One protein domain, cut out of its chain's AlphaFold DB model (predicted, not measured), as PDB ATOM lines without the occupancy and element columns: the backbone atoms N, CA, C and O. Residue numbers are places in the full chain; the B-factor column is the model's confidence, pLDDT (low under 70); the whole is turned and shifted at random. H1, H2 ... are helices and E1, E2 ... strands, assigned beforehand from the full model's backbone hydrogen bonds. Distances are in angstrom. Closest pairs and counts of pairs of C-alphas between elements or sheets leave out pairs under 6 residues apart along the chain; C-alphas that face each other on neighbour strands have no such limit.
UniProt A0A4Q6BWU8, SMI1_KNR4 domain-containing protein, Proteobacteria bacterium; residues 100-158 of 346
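What this domain is: This is residues 100 to 158 of the 346 residues of the protein "SMI1_KNR4 domain-containing protein" of Proteobacteria bacterium (UniProt A0A4Q6BWU8). A small wall of two parallel strands, E1 and E2, stands at one side of the domain, and the three helices lie off one of its faces, leaving the other face bare. Along the chain H3 lies between the two strands; it comes near the sheet with its first part, residues 134 to 141, and runs away from it toward residue 146, while H1 meets H3 crosswise and H2 touches no helix. The printed part has 59 residues, with three named helices and two named strands in the order H1, H2, E1, H3, E2, and its class is mixed, helices and strands. The whole is compact, with a radius of gyration of the C-alphas of 10.3 A, and rounded, spanning 25 by 23 by 22 A.

How they stand to each other: The sheet has E1, residues 128 to 131, and E2, residues 154 to 157, as parallel neighbours, with 23 degrees between their directions. The C-alphas of Val 128 and Thr 154 face each other at 4.7 A. N 129 and O 154 are within hydrogen-bond range at 2.9 A, and so are N 156 and O 129 at 2.9 A. With H3, residues 134 to 146, the strands form a strand-helix-strand unit, two parallel neighbour strands with a helix between them along the chain; its crossover is right-handed. The closest C-alphas of H3 and E2, those of Lys 134 and Val 157, are 6.0 A apart. H1, residues 106 to 114, touches H3, which meets it with residues 136 to 140 alone. Their closest C-alphas, those of Thr 108 and Ile 136, are 5.5 A apart, and their lines are about perpendicular at 89 degrees. H1 and E2 are apart. H2, residues 120 to 124, is apart from H1, H3 and E2. In H1, H2 and H3 every O i to N i+4 pair is within hydrogen-bond range.

Where its parts are: E1 measures 9.4 A from first to last C-alpha, and E2 measures 9.7 A and ends with C-alpha 157 at (254.640, 185.520, 263.314). H3, the longest helix, is 18.2 A long and begins with C-alpha 134 at (250.717, 181.610, 261.017). H1 is 12.7 A long, from C-alpha 106 at (240.911, 176.471, 270.475). H2 is 6.1 A long.

The domain as a whole: The two C-alphas farthest apart are those of Glu 148 and Asp 158, at 25.0 A. The printed part has no cut. The links H1 to H2, H2 to E1 and E1 to H3 are tight, and the link H3 to E2, with 7 residues, is short. The mean pLDDT of the printed part is 82.0, and residues 105 to 107 are under 70.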
ATOM      1  N   ALA A 100     238.828 185.325 276.845       77.69
ATOM      2  CA  ALA A 100     238.249 183.990 277.003       77.69
ATOM      3  C   ALA A 100     236.808 183.869 276.470       77.69
ATOM      4  O   ALA A 100     236.328 182.753 276.301       77.69
ATOM      5  N   ASP A 101     236.134 184.995 276.228       77.31
ATOM      6  CA  ASP A 101     234.760 185.043 275.722       77.31
ATOM      7  C   ASP A 101     234.715 185.283 274.198       77.31
ATOM      8  O   ASP A 101     233.637 185.463 273.635       77.31
ATOM      9  N   LEU A 102     235.874 185.324 273.527       76.38
ATOM     10  CA  LEU A 102     235.949 185.485 272.076       76.38
ATOM     11  C   LEU A 102     235.591 184.176 271.365       76.38
ATOM     12  O   LEU A 102     236.069 183.104 271.734       76.38
ATOM     13  N   GLU A 103     234.794 184.274 270.302       76.44
ATOM     14  CA  GLU A 103     234.515 183.152 269.402       76.44
ATOM     15  C   GLU A 103     235.678 182.980 268.415       76.44
ATOM     16  O   GLU A 103     235.671 183.515 267.310       76.44
ATOM     17  N   VAL A 104     236.706 182.254 268.851       76.44
ATOM     18  CA  VAL A 104     237.907 181.908 268.073       76.44
ATOM     19  C   VAL A 104     238.221 180.417 268.227       76.44
ATOM     20  O   VAL A 104     237.675 179.742 269.103       76.44
ATOM     21  N   SER A 105     239.114 179.885 267.395       69.69
ATOM     22  CA  SER A 105     239.580 178.504 267.493       69.69
ATOM     23  C   SER A 105     240.245 178.214 268.841       69.69
ATOM     24  O   SER A 105     240.796 179.105 269.494       69.69
ATOM     25  N   VAL A 106     240.258 176.936 269.236       69.94
ATOM     26  CA  VAL A 106     240.911 176.471 270.475       69.94
ATOM     27  C   VAL A 106     242.382 176.895 270.518       69.94
ATOM     28  O   VAL A 106     242.845 177.406 271.532       69.94
ATOM     29  N   ALA A 107     243.099 176.777 269.398       69.25
ATOM     30  CA  ALA A 107     244.504 177.167 269.310       69.25
ATOM     31  C   ALA A 107     244.716 178.672 269.553       69.25
ATOM     32  O   ALA A 107     245.667 179.061 270.238       69.25
ATOM     33  N   THR A 108     243.832 179.520 269.019       79.31
ATOM     34  CA  THR A 108     243.886 180.969 269.242       79.31
ATOM     35  C   THR A 108     243.474 181.322 270.668       79.31
ATOM     36  O   THR A 108     244.151 182.129 271.301       79.31
ATOM     37  N   ALA A 109     242.444 180.680 271.224       76.75
ATOM     38  CA  ALA A 109     242.036 180.870 272.616       76.75
ATOM     39  C   ALA A 109     243.158 180.496 273.604       76.75
ATOM     40  O   ALA A 109     243.478 181.280 274.502       76.75
ATOM     41  N   ASP A 110     243.807 179.346 273.403       80.38
ATOM     42  CA  ASP A 110     244.938 178.891 274.214       80.38
ATOM     43  C   ASP A 110     246.109 179.874 274.138       80.38
ATOM     44  O   ASP A 110     246.685 180.239 275.166       80.38
ATOM     45  N   PHE A 111     246.435 180.368 272.938       87.00
ATOM     46  CA  PHE A 111     247.451 181.404 272.763       87.00
ATOM     47  C   PHE A 111     247.086 182.695 273.505       87.00
ATOM     48  O   PHE A 111     247.896 183.195 274.290       87.00
ATOM     49  N   LEU A 112     245.873 183.219 273.312       89.19
ATOM     50  CA  LEU A 112     245.411 184.439 273.979       89.19
ATOM     51  C   LEU A 112     245.451 184.296 275.508       89.19
ATOM     52  O   LEU A 112     245.790 185.254 276.207       89.19
ATOM     53  N   ALA A 113     245.192 183.100 276.044       88.19
ATOM     54  CA  ALA A 113     245.291 182.820 277.474       88.19
ATOM     55  C   ALA A 113     246.726 182.953 278.027       88.19
ATOM     56  O   ALA A 113     246.892 183.294 279.207       88.19
ATOM     57  N   THR A 114     247.755 182.743 277.194       91.44
ATOM     58  CA  THR A 114     249.169 182.932 277.577       91.44
ATOM     59  C   THR A 114     249.579 184.401 277.687       91.44
ATOM     60  O   THR A 114     250.559 184.719 278.366       91.44
ATOM     61  N   LEU A 115     248.824 185.312 277.062       91.56
ATOM     62  CA  LEU A 115     249.148 186.732 277.044       91.56
ATOM     63  C   LEU A 115     248.875 187.399 278.405       91.56
ATOM     64  O   LEU A 115     247.973 187.003 279.160       91.56
ATOM     65  N   PRO A 116     249.622 188.471 278.733       89.88
ATOM     66  CA  PRO A 116     249.325 189.292 279.903       89.88
ATOM     67  C   PRO A 116     248.000 190.056 279.753       89.88
ATOM     68  O   PRO A 116     247.359 190.333 280.764       89.88
ATOM     69  N   ALA A 117     247.586 190.360 278.517       91.38
ATOM     70  CA  ALA A 117     246.289 190.955 278.211       91.38
ATOM     71  C   ALA A 117     245.142 190.008 278.603       91.38
ATOM     72  O   ALA A 117     245.243 188.788 278.456       91.38
ATOM     73  N   LYS A 118     244.053 190.571 279.124       90.81
ATOM     74  CA  LYS A 118     242.841 189.852 279.547       90.81
ATOM     75  C   LYS A 118     241.584 190.363 278.867       90.81
ATOM     76  O   LYS A 118     240.608 189.621 278.798       90.81
ATOM     77  N   THR A 119     241.616 191.585 278.348       88.44
ATOM     78  CA  THR A 119     240.505 192.198 277.612       88.44
ATOM     79  C   THR A 119     240.888 192.519 276.176       88.44
ATOM     80  O   THR A 119     242.070 192.673 275.853       88.44
ATOM     81  N   LEU A 120     239.878 192.683 275.324       83.69
ATOM     82  CA  LEU A 120     240.058 193.112 273.942       83.69
ATOM     83  C   LEU A 120     240.795 194.460 273.845       83.69
ATOM     84  O   LEU A 120     241.688 194.617 273.017       83.69
ATOM     85  N   ALA A 121     240.503 195.408 274.742       83.06
ATOM     86  CA  ALA A 121     241.211 196.688 274.816       83.06
ATOM     87  C   ALA A 121     242.714 196.529 275.073       83.06
ATOM     88  O   ALA A 121     243.527 197.225 274.469       83.06
ATOM     89  N   GLU A 122     243.084 195.638 275.992       88.00
ATOM     90  CA  GLU A 122     244.485 195.391 276.334       88.00
ATOM     91  C   GLU A 122     245.224 194.694 275.192       88.00
ATOM     92  O   GLU A 122     246.372 195.042 274.932       88.00
ATOM     93  N   LEU A 123     244.562 193.760 274.498       90.50
ATOM     94  CA  LEU A 123     245.099 193.104 273.306       90.50
ATOM     95  C   LEU A 123     245.353 194.125 272.190       90.50
ATOM     96  O   LEU A 123     246.460 194.187 271.658       90.50
ATOM     97  N   LEU A 124     244.360 194.969 271.885       86.38
ATOM     98  CA  LEU A 124     244.461 195.966 270.815       86.38
ATOM     99  C   LEU A 124     245.495 197.066 271.102       86.38
ATOM    100  O   LEU A 124     246.004 197.703 270.182       86.38
ATOM    101  N   ALA A 125     245.826 197.283 272.378       86.88
ATOM    102  CA  ALA A 125     246.841 198.237 272.809       86.88
ATOM    103  C   ALA A 125     248.280 197.690 272.744       86.88
ATOM    104  O   ALA A 125     249.225 198.445 273.006       86.88
ATOM    105  N   LEU A 126     248.478 196.403 272.431       86.12
ATOM    106  CA  LEU A 126     249.818 195.835 272.313       86.12
ATOM    107  C   LEU A 126     250.553 196.446 271.108       86.12
ATOM    108  O   LEU A 126     250.027 196.443 269.999       86.12
ATOM    109  N   PRO A 127     251.789 196.948 271.285       84.69
ATOM    110  CA  PRO A 127     252.554 197.516 270.175       84.69
ATOM    111  C   PRO A 127     253.032 196.437 269.196       84.69
ATOM    112  O   PRO A 127     253.198 196.704 268.008       84.69
ATOM    113  N   VAL A 128     253.262 195.228 269.707       89.25
ATOM    114  CA  VAL A 128     253.639 194.039 268.947       89.25
ATOM    115  C   VAL A 128     252.894 192.855 269.548       89.25
ATOM    116  O   VAL A 128     252.872 192.704 270.771       89.25
ATOM    117  N   LEU A 129     252.300 192.032 268.691       90.56
ATOM    118  CA  LEU A 129     251.720 190.749 269.058       90.56
ATOM    119  C   LEU A 129     252.529 189.649 268.370       90.56
ATOM    120  O   LEU A 129     252.382 189.423 267.171       90.56
ATOM    121  N   GLU A 130     253.422 189.015 269.130       89.81
ATOM    122  CA  GLU A 130     254.190 187.857 268.669       89.81
ATOM    123  C   GLU A 130     253.299 186.622 268.753       89.81
ATOM    124  O   GLU A 130     252.915 186.192 269.843       89.81
ATOM    125  N   VAL A 131     252.928 186.084 267.595       88.12
ATOM    126  CA  VAL A 131     252.087 184.893 267.504       88.12
ATOM    127  C   VAL A 131     252.946 183.683 267.147       88.12
ATOM    128  O   VAL A 131     253.800 183.776 266.262       88.12
ATOM    129  N   PRO A 132     252.727 182.525 267.785       80.69
ATOM    130  CA  PRO A 132     253.586 181.357 267.603       80.69
ATOM    131  C   PRO A 132     253.327 180.616 266.286       80.69
ATOM    132  O   PRO A 132     254.096 179.735 265.920       80.69
ATOM    133  N   LYS A 133     252.209 180.905 265.605       76.56
ATOM    134  CA  LYS A 133     251.748 180.171 264.421       76.56
ATOM    135  C   LYS A 133     251.093 181.109 263.414       76.56
ATOM    136  O   LYS A 133     250.356 182.021 263.792       76.56
ATOM    137  N   LYS A 134     251.296 180.831 262.124       77.75
ATOM    138  CA  LYS A 134     250.717 181.610 261.017       77.75
ATOM    139  C   LYS A 134     249.185 181.544 260.989       77.75
ATOM    140  O   LYS A 134     248.552 182.566 260.759       77.75
ATOM    141  N   ARG A 135     248.580 180.387 261.279       73.75
ATOM    142  CA  ARG A 135     247.114 180.241 261.327       73.75
ATOM    143  C   ARG A 135     246.461 181.121 262.398       73.75
ATOM    144  O   ARG A 135     245.441 181.740 262.127       73.75
ATOM    145  N   ILE A 136     247.087 181.243 263.574       83.31
ATOM    146  CA  ILE A 136     246.622 182.143 264.649       83.31
ATOM    147  C   ILE A 136     246.690 183.602 264.181       83.31
ATOM    148  O   ILE A 136     245.761 184.366 264.420       83.31
ATOM    149  N   ALA A 137     247.757 183.980 263.467       85.81
ATOM    150  CA  ALA A 137     247.874 185.300 262.846       85.81
ATOM    151  C   ALA A 137     246.686 185.605 261.925       85.81
ATOM    152  O   ALA A 137     246.023 186.623 262.083       85.81
ATOM    153  N   GLN A 138     246.408 184.687 260.996       80.38
ATOM    154  CA  GLN A 138     245.362 184.834 259.983       80.38
ATOM    155  C   GLN A 138     243.962 184.866 260.595       80.38
ATOM    156  O   GLN A 138     243.119 185.648 260.157       80.38
ATOM    157  N   GLU A 139     243.704 184.033 261.605       81.62
ATOM    158  CA  GLU A 139     242.434 184.037 262.326       81.62
ATOM    159  C   GLU A 139     242.236 185.351 263.086       81.62
ATOM    160  O   GLU A 139     241.170 185.949 262.977       81.62
ATOM    161  N   LEU A 140     243.261 185.846 263.786       86.69
ATOM    162  CA  LEU A 140     243.194 187.134 264.480       86.69
ATOM    163  C   LEU A 140     243.008 188.302 263.506       86.69
ATOM    164  O   LEU A 140     242.190 189.176 263.767       86.69
ATOM    165  N   GLU A 141     243.712 188.315 262.374       85.88
ATOM    166  CA  GLU A 141     243.520 189.318 261.318       85.88
ATOM    167  C   GLU A 141     242.096 189.278 260.747       85.88
ATOM    168  O   GLU A 141     241.463 190.325 260.602       85.88
ATOM    169  N   SER A 142     241.573 188.080 260.469       76.56
ATOM    170  CA  SER A 142     240.204 187.890 259.969       76.56
ATOM    171  C   SER A 142     239.169 188.337 260.997       76.56
ATOM    172  O   SER A 142     238.225 189.035 260.639       76.56
ATOM    173  N   PHE A 143     239.381 187.992 262.267       81.12
ATOM    174  CA  PHE A 143     238.543 188.397 263.390       81.12
ATOM    175  C   PHE A 143     238.556 189.920 263.584       81.12
ATOM    176  O   PHE A 143     237.506 190.546 263.695       81.12
ATOM    177  N   PHE A 144     239.732 190.555 263.570       82.75
ATOM    178  CA  PHE A 144     239.825 192.013 263.670       82.75
ATOM    179  C   PHE A 144     239.137 192.699 262.490       82.75
ATOM    180  O   PHE A 144     238.425 193.682 262.687       82.75
ATOM    181  N   ALA A 145     239.287 192.165 261.278       77.38
ATOM    182  CA  ALA A 145     238.611 192.691 260.102       77.38
ATOM    183  C   ALA A 145     237.083 192.521 260.173       77.38
ATOM    184  O   ALA A 145     236.362 193.466 259.853       77.38
ATOM    185  N   SER A 146     236.581 191.353 260.594       70.88
ATOM    186  CA  SER A 146     235.140 191.075 260.674       70.88
ATOM    187  C   SER A 146     234.443 191.892 261.758       70.88
ATOM    188  O   SER A 146     233.315 192.336 261.560       70.88
ATOM    189  N   GLU A 147     235.129 192.128 262.876       76.12
ATOM    190  CA  GLU A 147     234.620 192.903 264.010       76.12
ATOM    191  C   GLU A 147     234.911 194.412 263.899       76.12
ATOM    192  O   GLU A 147     234.653 195.161 264.844       76.12
ATOM    193  N   GLU A 148     235.453 194.869 262.761       75.56
ATOM    194  CA  GLU A 148     235.868 196.260 262.509       75.56
ATOM    195  C   GLU A 148     236.825 196.822 263.589       75.56
ATOM    196  O   GLU A 148     236.809 198.011 263.919       75.56
ATOM    197  N   LEU A 149     237.681 195.965 264.152       77.94
ATOM    198  CA  LEU A 149     238.638 196.305 265.203       77.94
ATOM    199  C   LEU A 149     239.962 196.799 264.608       77.94
ATOM    200  O   LEU A 149     240.565 196.156 263.752       77.94
ATOM    201  N   ASP A 150     240.454 197.927 265.118       77.44
ATOM    202  CA  ASP A 150     241.722 198.520 264.687       77.44
ATOM    203  C   ASP A 150     242.868 198.083 265.615       77.44
ATOM    204  O   ASP A 150     243.059 198.636 266.705       77.44
ATOM    205  N   PHE A 151     243.627 197.065 265.199       80.44
ATOM    206  CA  PHE A 151     244.883 196.706 265.854       80.44
ATOM    207  C   PHE A 151     246.015 197.591 265.321       80.44
ATOM    208  O   PHE A 151     246.594 197.331 264.270       80.44
ATOM    209  N   ALA A 152     246.360 198.636 266.077       75.62
ATOM    210  CA  ALA A 152     247.409 199.587 265.698       75.62
ATOM    211  C   ALA A 152     248.846 199.043 265.870       75.62
ATOM    212  O   ALA A 152     249.813 199.723 265.509       75.62
ATOM    213  N   GLY A 153     248.994 197.863 266.478       80.62
ATOM    214  CA  GLY A 153     250.270 197.182 266.669       80.62
ATOM    215  C   GLY A 153     250.748 196.432 265.426       80.62
ATOM    216  O   GLY A 153     250.105 196.417 264.382       80.62
ATOM    217  N   THR A 154     251.914 195.796 265.528       86.12
ATOM    218  CA  THR A 154     252.419 194.884 264.488       86.12
ATOM    219  C   THR A 154     252.202 193.443 264.914       86.12
ATOM    220  O   THR A 154     252.655 193.040 265.985       86.12
ATOM    221  N   LEU A 155     251.539 192.656 264.074       86.88
ATOM    222  CA  LEU A 155     251.420 191.222 264.281       86.88
ATOM    223  C   LEU A 155     252.648 190.549 263.657       86.88
ATOM    224  O   LEU A 155     252.916 190.696 262.465       86.88
ATOM    225  N   VAL A 156     253.450 189.887 264.490       85.69
ATOM    226  CA  VAL A 156     254.694 189.232 264.077       85.69
ATOM    227  C   VAL A 156     254.513 187.743 264.283       85.69
ATOM    228  O   VAL A 156     254.330 187.288 265.407       85.69
ATOM    229  N   VAL A 157     254.566 186.976 263.200       81.75
ATOM    230  CA  VAL A 157     254.640 185.520 263.314       81.75
ATOM    231  C   VAL A 157     256.060 185.180 263.740       81.75
ATOM    232  O   VAL A 157     257.007 185.508 263.022       81.75
ATOM    233  N   ASP A 158     256.211 184.547 264.901       70.75
ATOM    234  CA  ASP A 158     257.475 183.926 265.281       70.75
ATOM    235  C   ASP A 158     257.664 182.702 264.381       70.75
ATOM    236  O   ASP A 158     257.180 181.604 264.654       70.75
TER     237      ASP A 158